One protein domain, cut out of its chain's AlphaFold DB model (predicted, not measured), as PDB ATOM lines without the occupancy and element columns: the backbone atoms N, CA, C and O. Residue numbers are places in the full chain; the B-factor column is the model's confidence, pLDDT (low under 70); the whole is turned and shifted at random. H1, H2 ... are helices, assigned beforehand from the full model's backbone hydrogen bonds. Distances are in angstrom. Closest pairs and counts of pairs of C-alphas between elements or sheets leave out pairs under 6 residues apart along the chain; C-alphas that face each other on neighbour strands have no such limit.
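Overview. This is residues 63 to 125 of the 125 residues of an uncharacterized protein of Gammaproteobacteria bacterium (UniProt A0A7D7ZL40). One long helix, H1, has a small head of two short helices at its far end: H3 crosses H1 and H2 packs on H3. From the head, residues 111 to 125, with no named element, run back toward the first residue of H1. The printed part has 63 residues with three named helices, H1, H2 and H3 in chain order, and no named strand; its class is all helix. It is loose, with a radius of gyration of the C-alphas of 14.2 A, and only just flat, spanning 46 by 25 by 14 A.

Arrangement. H1, residues 63 to 87, touches H3, residues 104 to 110, with residues 78 to 86 alone; the closest C-alphas, of Ala 82 and Leu 108, are 4.6 A apart. Their lines are only just about perpendicular, at 71 degrees. H2, residues 91 to 100, touches H3, the closest C-alphas being those of Lys 98 and Ile 105, 6.5 A apart; they run opposite ways at a steep tilt of 52 degrees. H1 and H2 are only just apart, at 8.2 A between their closest C-alphas. Every O i to N i+4 pair is within hydrogen-bond range in H1 and H3, and 5 of 6 in H2.

Along the chain. H1 measures 35.9 A from C-alpha 63 at (-46.780, -26.131, -4.854) to C-alpha 87, H2 14.5 A and H3 10.0 A, ending with C-alpha 110 at (-22.401, -13.080, -17.091).

Size, cuts and confidence. The C-alphas farthest apart, of Ser 91 and Asn 125, are 46.3 A apart. The printed part has no cut, and both links are tight. Residue 125, the chain's last, is under pLDDT 70.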
ATOM      1  N   LYS A  63     -47.826 -25.974  -3.827       95.50
ATOM      2  CA  LYS A  63     -46.780 -26.131  -4.854       95.50
ATOM      3  C   LYS A  63     -46.235 -24.800  -5.385       95.50
ATOM      4  O   LYS A  63     -45.038 -24.689  -5.630       95.50
ATOM      5  N   LYS A  64     -47.086 -23.785  -5.580       95.00
ATOM      6  CA  LYS A  64     -46.646 -22.467  -6.081       95.00
ATOM      7  C   LYS A  64     -45.755 -21.734  -5.076       95.00
ATOM      8  O   LYS A  64     -44.754 -21.153  -5.486       95.00
ATOM      9  N   ALA A  65     -46.092 -21.792  -3.787       94.75
ATOM     10  CA  ALA A  65     -45.281 -21.212  -2.718       94.75
ATOM     11  C   ALA A  65     -43.922 -21.924  -2.625       94.75
ATOM     12  O   ALA A  65     -42.886 -21.267  -2.726       94.75
ATOM     13  N   ALA A  66     -43.931 -23.262  -2.615       96.25
ATOM     14  CA  ALA A  66     -42.720 -24.080  -2.601       96.25
ATOM     15  C   ALA A  66     -41.780 -23.764  -3.780       96.25
ATOM     16  O   ALA A  66     -40.590 -23.524  -3.584       96.25
ATOM     17  N   LEU A  67     -42.314 -23.704  -5.009       95.56
ATOM     18  CA  LEU A  67     -41.533 -23.355  -6.202       95.56
ATOM     19  C   LEU A  67     -40.995 -21.922  -6.144       95.56
ATOM     20  O   LEU A  67     -39.855 -21.679  -6.533       95.56
ATOM     21  N   SER A  68     -41.792 -20.977  -5.639       94.12
ATOM     22  CA  SER A  68     -41.365 -19.589  -5.467       94.12
ATOM     23  C   SER A  68     -40.210 -19.473  -4.470       94.12
ATOM     24  O   SER A  68     -39.262 -18.739  -4.740       94.12
ATOM     25  N   ARG A  69     -40.264 -20.195  -3.341       94.50
ATOM     26  CA  ARG A  69     -39.179 -20.230  -2.346       94.50
ATOM     27  C   ARG A  69     -37.928 -20.895  -2.891       94.50
ATOM     28  O   ARG A  69     -36.839 -20.359  -2.722       94.50
ATOM     29  N   LEU A  70     -38.082 -22.029  -3.573       95.50
ATOM     30  CA  LEU A  70     -36.961 -22.732  -4.186       95.50
ATOM     31  C   LEU A  70     -36.256 -21.853  -5.224       95.50
ATOM     32  O   LEU A  70     -35.037 -21.728  -5.188       95.50
ATOM     33  N   SER A  71     -37.019 -21.200  -6.104       93.62
ATOM     34  CA  SER A  71     -36.460 -20.283  -7.100       93.62
ATOM     35  C   SER A  71     -35.709 -19.125  -6.451       93.62
ATOM     36  O   SER A  71     -34.653 -18.753  -6.948       93.62
ATOM     37  N   PHE A  72     -36.236 -18.566  -5.358       92.31
ATOM     38  CA  PHE A  72     -35.557 -17.511  -4.614       92.31
ATOM     39  C   PHE A  72     -34.243 -18.009  -3.999       92.31
ATOM     40  O   PHE A  72     -33.209 -17.377  -4.180       92.31
ATOM     41  N   ALA A  73     -34.261 -19.172  -3.345       93.31
ATOM     42  CA  ALA A  73     -33.070 -19.760  -2.742       93.31
ATOM     43  C   ALA A  73     -31.979 -20.048  -3.787       93.31
ATOM     44  O   ALA A  73     -30.807 -19.770  -3.552       93.31
ATOM     45  N   MET A  74     -32.360 -20.574  -4.955       94.12
ATOM     46  CA  MET A  74     -31.430 -20.801  -6.064       94.12
ATOM     47  C   MET A  74     -30.823 -19.492  -6.576       94.12
ATOM     48  O   MET A  74     -29.617 -19.439  -6.799       94.12
ATOM     49  N   ASP A  75     -31.635 -18.445  -6.733       93.38
ATOM     50  CA  ASP A  75     -31.167 -17.135  -7.191       93.38
ATOM     51  C   ASP A  75     -30.213 -16.479  -6.183       93.38
ATOM     52  O   ASP A  75     -29.182 -15.943  -6.571       93.38
ATOM     53  N   GLU A  76     -30.491 -16.603  -4.884       92.50
ATOM     54  CA  GLU A  76     -29.604 -16.130  -3.817       92.50
ATOM     55  C   GLU A  76     -28.236 -16.822  -3.860       92.50
ATOM     56  O   GLU A  76     -27.202 -16.153  -3.823       92.50
ATOM     57  N   GLN A  77     -28.206 -18.154  -4.000       94.19
ATOM     58  CA  GLN A  77     -26.938 -18.876  -4.159       94.19
ATOM     59  C   GLN A  77     -26.222 -18.467  -5.450       94.19
ATOM     60  O   GLN A  77     -24.999 -18.327  -5.461       94.19
ATOM     61  N   MET A  78     -26.975 -18.240  -6.529       94.81
ATOM     62  CA  MET A  78     -26.424 -17.807  -7.805       94.81
ATOM     63  C   MET A  78     -25.765 -16.428  -7.695       94.81
ATOM     64  O   MET A  78     -24.639 -16.259  -8.156       94.81
ATOM     65  N   MET A  79     -26.424 -15.473  -7.030       94.88
ATOM     66  CA  MET A  79     -25.886 -14.143  -6.740       94.88
ATOM     67  C   MET A  79     -24.615 -14.212  -5.898       94.88
ATOM     68  O   MET A  79     -23.633 -13.575  -6.262       94.88
ATOM     69  N   LEU A  80     -24.603 -14.999  -4.814       93.56
ATOM     70  CA  LEU A  80     -23.422 -15.151  -3.954       93.56
ATOM     71  C   LEU A  80     -22.221 -15.705  -4.724       93.56
ATOM     72  O   LEU A  80     -21.115 -15.178  -4.618       93.56
ATOM     73  N   MET A  81     -22.432 -16.762  -5.511       94.69
ATOM     74  CA  MET A  81     -21.361 -17.335  -6.320       94.69
ATOM     75  C   MET A  81     -20.906 -16.345  -7.400       94.69
ATOM     76  O   MET A  81     -19.708 -16.140  -7.568       94.69
ATOM     77  N   ALA A  82     -21.834 -15.701  -8.112       95.44
ATOM     78  CA  ALA A  82     -21.503 -14.743  -9.164       95.44
ATOM     79  C   ALA A  82     -20.718 -13.542  -8.620       95.44
ATOM     80  O   ALA A  82     -19.684 -13.195  -9.183       95.44
ATOM     81  N   ASP A  83     -21.152 -12.961  -7.500       95.19
ATOM     82  CA  ASP A  83     -20.474 -11.847  -6.830       95.19
ATOM     83  C   ASP A  83     -19.033 -12.216  -6.449       95.19
ATOM     84  O   ASP A  83     -18.097 -11.459  -6.722       95.19
ATOM     85  N   TYR A  84     -18.832 -13.431  -5.923       94.50
ATOM     86  CA  TYR A  84     -17.500 -13.948  -5.627       94.50
ATOM     87  C   TYR A  84     -16.629 -14.058  -6.885       94.50
ATOM     88  O   TYR A  84     -15.525 -13.517  -6.893       94.50
ATOM     89  N   PHE A  85     -17.103 -14.717  -7.946       92.38
ATOM     90  CA  PHE A  85     -16.320 -14.950  -9.172       92.38
ATOM     91  C   PHE A  85     -16.063 -13.689  -9.996       92.38
ATOM     92  O   PHE A  85     -15.058 -13.595 -10.696       92.38
ATOM     93  N   GLN A  86     -16.965 -12.715  -9.939       92.38
ATOM     94  CA  GLN A  86     -16.778 -11.429 -10.609       92.38
ATOM     95  C   GLN A  86     -15.795 -10.537  -9.842       92.38
ATOM     96  O   GLN A  86     -15.094  -9.733 -10.454       92.38
ATOM     97  N   SER A  87     -15.710 -10.704  -8.519       94.44
ATOM     98  CA  SER A  87     -14.824  -9.919  -7.654       94.44
ATOM     99  C   SER A  87     -13.451 -10.556  -7.428       94.44
ATOM    100  O   SER A  87     -12.506  -9.859  -7.055       94.44
ATOM    101  N   ASN A  88     -13.319 -11.869  -7.629       92.94
ATOM    102  CA  ASN A  88     -12.116 -12.630  -7.307       92.94
ATOM    103  C   ASN A  88     -11.688 -13.504  -8.487       92.94
ATOM    104  O   ASN A  88     -12.495 -14.213  -9.078       92.94
ATOM    105  N   ASN A  89     -10.388 -13.514  -8.772       87.94
ATOM    106  CA  ASN A  89      -9.792 -14.402  -9.767       87.94
ATOM    107  C   ASN A  89      -9.230 -15.665  -9.083       87.94
ATOM    108  O   ASN A  89      -8.019 -15.775  -8.877       87.94
ATOM    109  N   ASP A  90     -10.113 -16.576  -8.659       92.50
ATOM    110  CA  ASP A  90      -9.742 -17.859  -8.039       92.50
ATOM    111  C   ASP A  90      -9.783 -18.994  -9.072       92.50
ATOM    112  O   ASP A  90     -10.795 -19.680  -9.249       92.50
ATOM    113  N   SER A  91      -8.648 -19.214  -9.743       93.31
ATOM    114  CA  SER A  91      -8.509 -20.254 -10.769       93.31
ATOM    115  C   SER A  91      -8.760 -21.665 -10.237       93.31
ATOM    116  O   SER A  91      -9.276 -22.521 -10.952       93.31
ATOM    117  N   ARG A  92      -8.446 -21.924  -8.962       93.94
ATOM    118  CA  ARG A  92      -8.645 -23.245  -8.358       93.94
ATOM    119  C   ARG A  92     -10.128 -23.536  -8.164       93.94
ATOM    120  O   ARG A  92     -10.560 -24.668  -8.391       93.94
ATOM    121  N   LEU A  93     -10.899 -22.547  -7.716       92.25
ATOM    122  CA  LEU A  93     -12.344 -22.699  -7.574       92.25
ATOM    123  C   LEU A  93     -13.034 -22.773  -8.942       92.25
ATOM    124  O   LEU A  93     -13.968 -23.554  -9.113       92.25
ATOM    125  N   GLU A  94     -12.544 -22.023  -9.925       93.31
ATOM    126  CA  GLU A  94     -13.018 -22.097 -11.307       93.31
ATOM    127  C   GLU A  94     -12.849 -23.506 -11.895       93.31
ATOM    128  O   GLU A  94     -13.815 -24.082 -12.403       93.31
ATOM    129  N   ASP A  95     -11.661 -24.102 -11.768       94.44
ATOM    130  CA  ASP A  95     -11.390 -25.468 -12.229       94.44
ATOM    131  C   ASP A  95     -12.278 -26.496 -11.516       94.44
ATOM    132  O   ASP A  95     -12.804 -27.426 -12.136       94.44
ATOM    133  N   TYR A  96     -12.500 -26.309 -10.213       93.50
ATOM    134  CA  TYR A  96     -13.398 -27.154  -9.430       93.50
ATOM    135  C   TYR A  96     -14.845 -27.100  -9.932       93.50
ATOM    136  O   TYR A  96     -15.502 -28.142 -10.014       93.50
ATOM    137  N   ILE A  97     -15.349 -25.911 -10.274       93.44
ATOM    138  CA  ILE A  97     -16.694 -25.754 -10.832       93.44
ATOM    139  C   ILE A  97     -16.763 -26.352 -12.229       93.44
ATOM    140  O   ILE A  97     -17.655 -27.156 -12.474       93.44
ATOM    141  N   LYS A  98     -15.808 -26.046 -13.115       93.88
ATOM    142  CA  LYS A  98     -15.777 -26.583 -14.485       93.88
ATOM    143  C   LYS A  98     -15.816 -28.108 -14.523       93.88
ATOM    144  O   LYS A  98     -16.458 -28.679 -15.399       93.88
ATOM    145  N   LEU A  99     -15.162 -28.766 -13.563       96.12
ATOM    146  CA  LEU A  99     -15.178 -30.222 -13.436       96.12
ATOM    147  C   LEU A  99     -16.576 -30.784 -13.116       96.12
ATOM    148  O   LEU A  99     -16.867 -31.924 -13.469       96.12
ATOM    149  N   ARG A 100     -17.428 -30.021 -12.424       94.69
ATOM    150  CA  ARG A 100     -18.742 -30.477 -11.935       94.69
ATOM    151  C   ARG A 100     -19.911 -29.973 -12.766       94.69
ATOM    152  O   ARG A 100     -20.869 -30.711 -12.969       94.69
ATOM    153  N   ASP A 101     -19.824 -28.734 -13.219       94.81
ATOM    154  CA  ASP A 101     -20.777 -28.090 -14.106       94.81
ATOM    155  C   ASP A 101     -20.015 -27.137 -15.049       94.81
ATOM    156  O   ASP A 101     -19.746 -25.982 -14.700       94.81
ATOM    157  N   PRO A 102     -19.640 -27.607 -16.252       90.38
ATOM    158  CA  PRO A 102     -18.859 -26.814 -17.197       90.38
ATOM    159  C   PRO A 102     -19.622 -25.602 -17.745       90.38
ATOM    160  O   PRO A 102     -18.996 -24.670 -18.248       90.38
ATOM    161  N   ASN A 103     -20.955 -25.581 -17.647       92.75
ATOM    162  CA  ASN A 103     -21.767 -24.470 -18.140       92.75
ATOM    163  C   ASN A 103     -21.950 -23.379 -17.078       92.75
ATOM    164  O   ASN A 103     -22.080 -22.204 -17.429       92.75
ATOM    165  N   LEU A 104     -21.903 -23.747 -15.794       94.12
ATOM    166  CA  LEU A 104     -22.124 -22.827 -14.681       94.12
ATOM    167  C   LEU A 104     -21.125 -21.667 -14.658       94.12
ATOM    168  O   LEU A 104     -21.512 -20.549 -14.332       94.12
ATOM    169  N   ILE A 105     -19.864 -21.890 -15.040       92.06
ATOM    170  CA  ILE A 105     -18.846 -20.831 -14.995       92.06
ATOM    171  C   ILE A 105     -19.173 -19.659 -15.931       92.06
ATOM    172  O   ILE A 105     -19.071 -18.494 -15.548       92.06
ATOM    173  N   ASN A 106     -19.661 -19.952 -17.138       91.00
ATOM    174  CA  ASN A 106     -20.052 -18.921 -18.096       91.00
ATOM    175  C   ASN A 106     -21.281 -18.152 -17.592       91.00
ATOM    176  O   ASN A 106     -21.376 -16.932 -17.762       91.00
ATOM    177  N   THR A 107     -22.206 -18.856 -16.933       94.31
ATOM    178  CA  THR A 107     -23.347 -18.233 -16.261       94.31
ATOM    179  C   THR A 107     -22.878 -17.309 -15.144       94.31
ATOM    180  O   THR A 107     -23.292 -16.160 -15.125       94.31
ATOM    181  N   LEU A 108     -21.964 -17.747 -14.275       94.44
ATOM    182  CA  LEU A 108     -21.431 -16.961 -13.157       94.44
ATOM    183  C   LEU A 108     -20.805 -15.634 -13.602       94.44
ATOM    184  O   LEU A 108     -21.105 -14.590 -13.024       94.44
ATOM    185  N   HIS A 109     -19.989 -15.647 -14.658       91.12
ATOM    186  CA  HIS A 109     -19.347 -14.430 -15.165       91.12
ATOM    187  C   HIS A 109     -20.318 -13.435 -15.807       91.12
ATOM    188  O   HIS A 109     -20.074 -12.233 -15.768       91.12
ATOM    189  N   SER A 110     -21.405 -13.920 -16.408       93.44
ATOM    190  CA  SER A 110     -22.401 -13.080 -17.091       93.44
ATOM    191  C   SER A 110     -23.630 -12.765 -16.234       93.44
ATOM    192  O   SER A 110     -24.501 -11.998 -16.654       93.44
ATOM    193  N   TYR A 111     -23.718 -13.341 -15.034       94.50
ATOM    194  CA  TYR A 111     -24.866 -13.195 -14.156       94.50
ATOM    195  C   TYR A 111     -24.979 -11.758 -13.627       94.50
ATOM    196  O   TYR A 111     -24.031 -11.191 -13.085       94.50
ATOM    197  N   LYS A 112     -26.168 -11.163 -13.748       92.94
ATOM    198  CA  LYS A 112     -26.434  -9.804 -13.266       92.94
ATOM    199  C   LYS A 112     -26.842  -9.835 -11.794       92.94
ATOM    200  O   LYS A 112     -28.012 -10.046 -11.483       92.94
ATOM    201  N   VAL A 113     -25.887  -9.582 -10.904       89.62
ATOM    202  CA  VAL A 113     -26.125  -9.506  -9.457       89.62
ATOM    203  C   VAL A 113     -26.978  -8.274  -9.118       89.62
ATOM    204  O   VAL A 113     -26.628  -7.149  -9.477       89.62
ATOM    205  N   ASP A 114     -28.103  -8.475  -8.425       91.12
ATOM    206  CA  ASP A 114     -28.989  -7.399  -7.965       91.12
ATOM    207  C   ASP A 114     -29.477  -7.645  -6.531       91.12
ATOM    208  O   ASP A 114     -30.571  -8.155  -6.287       91.12
ATOM    209  N   TRP A 115     -28.675  -7.200  -5.564       86.25
ATOM    210  CA  TRP A 115     -28.989  -7.298  -4.135       86.25
ATOM    211  C   TRP A 115     -30.170  -6.429  -3.685       86.25
ATOM    212  O   TRP A 115     -30.659  -6.586  -2.567       86.25
ATOM    213  N   LYS A 116     -30.640  -5.488  -4.518       86.38
ATOM    214  CA  LYS A 116     -31.795  -4.633  -4.190       86.38
ATOM    215  C   LYS A 116     -33.119  -5.278  -4.577       86.38
ATOM    216  O   LYS A 116     -34.179  -4.745  -4.242       86.38
ATOM    217  N   LYS A 117     -33.079  -6.405  -5.285       82.12
ATOM    218  CA  LYS A 117     -34.262  -7.113  -5.748       82.12
ATOM    219  C   LYS A 117     -35.068  -7.646  -4.565       82.12
ATOM    220  O   LYS A 117     -34.731  -8.647  -3.943       82.12
ATOM    221  N   THR A 118     -36.182  -6.986  -4.271       72.94
ATOM    222  CA  THR A 118     -37.143  -7.463  -3.272       72.94
ATOM    223  C   THR A 118     -38.010  -8.563  -3.874       72.94
ATOM    224  O   THR A 118     -38.742  -8.309  -4.836       72.94
ATOM    225  N   TRP A 119     -37.963  -9.770  -3.310       75.94
ATOM    226  CA  TRP A 119     -38.787 -10.886  -3.773       75.94
ATOM    227  C   TRP A 119     -40.098 -11.016  -3.004       75.94
ATOM    228  O   TRP A 119     -40.156 -10.809  -1.794       75.94
ATOM    229  N   LYS A 120     -41.155 -11.409  -3.720       83.19
ATOM    230  CA  LYS A 120     -42.447 -11.780  -3.134       83.19
ATOM    231  C   LYS A 120     -42.630 -13.284  -3.264       83.19
ATOM    232  O   LYS A 120     -42.606 -13.810  -4.374       83.19
ATOM    233  N   ILE A 121     -42.813 -13.956  -2.134       85.62
ATOM    234  CA  ILE A 121     -43.147 -15.380  -2.100       85.62
ATOM    235  C   ILE A 121     -44.636 -15.509  -2.414       85.62
ATOM    236  O   ILE A 121     -45.454 -14.805  -1.819       85.62
ATOM    237  N   SER A 122     -44.987 -16.375  -3.367       87.06
ATOM    238  CA  SER A 122     -46.396 -16.662  -3.657       87.06
ATOM    239  C   SER A 122     -47.096 -17.154  -2.385       87.06
ATOM    240  O   SER A 122     -46.565 -18.059  -1.739       87.06
ATOM    241  N   PRO A 123     -48.283 -16.629  -2.034       84.12
ATOM    242  CA  PRO A 123     -49.037 -17.152  -0.905       84.12
ATOM    243  C   PRO A 123     -49.449 -18.609  -1.149       84.12
ATOM    244  O   PRO A 123     -49.572 -19.066  -2.293       84.12
ATOM    245  N   CYS A 124     -49.639 -19.320  -0.043       83.62
ATOM    246  CA  CYS A 124     -50.287 -20.622   0.017       83.62
ATOM    247  C   CYS A 124     -51.801 -20.354  -0.020       83.62
ATOM    248  O   CYS A 124     -52.329 -19.754   0.916       83.62
ATOM    249  N   ASN A 125     -52.444 -20.681  -1.145       68.12
ATOM    250  CA  ASN A 125     -53.890 -20.546  -1.351       68.12
ATOM    251  C   ASN A 125     -54.557 -21.909  -1.223       68.12
ATOM    252  O   ASN A 125     -53.996 -22.858  -1.821       68.12
TER     253      ASN A 125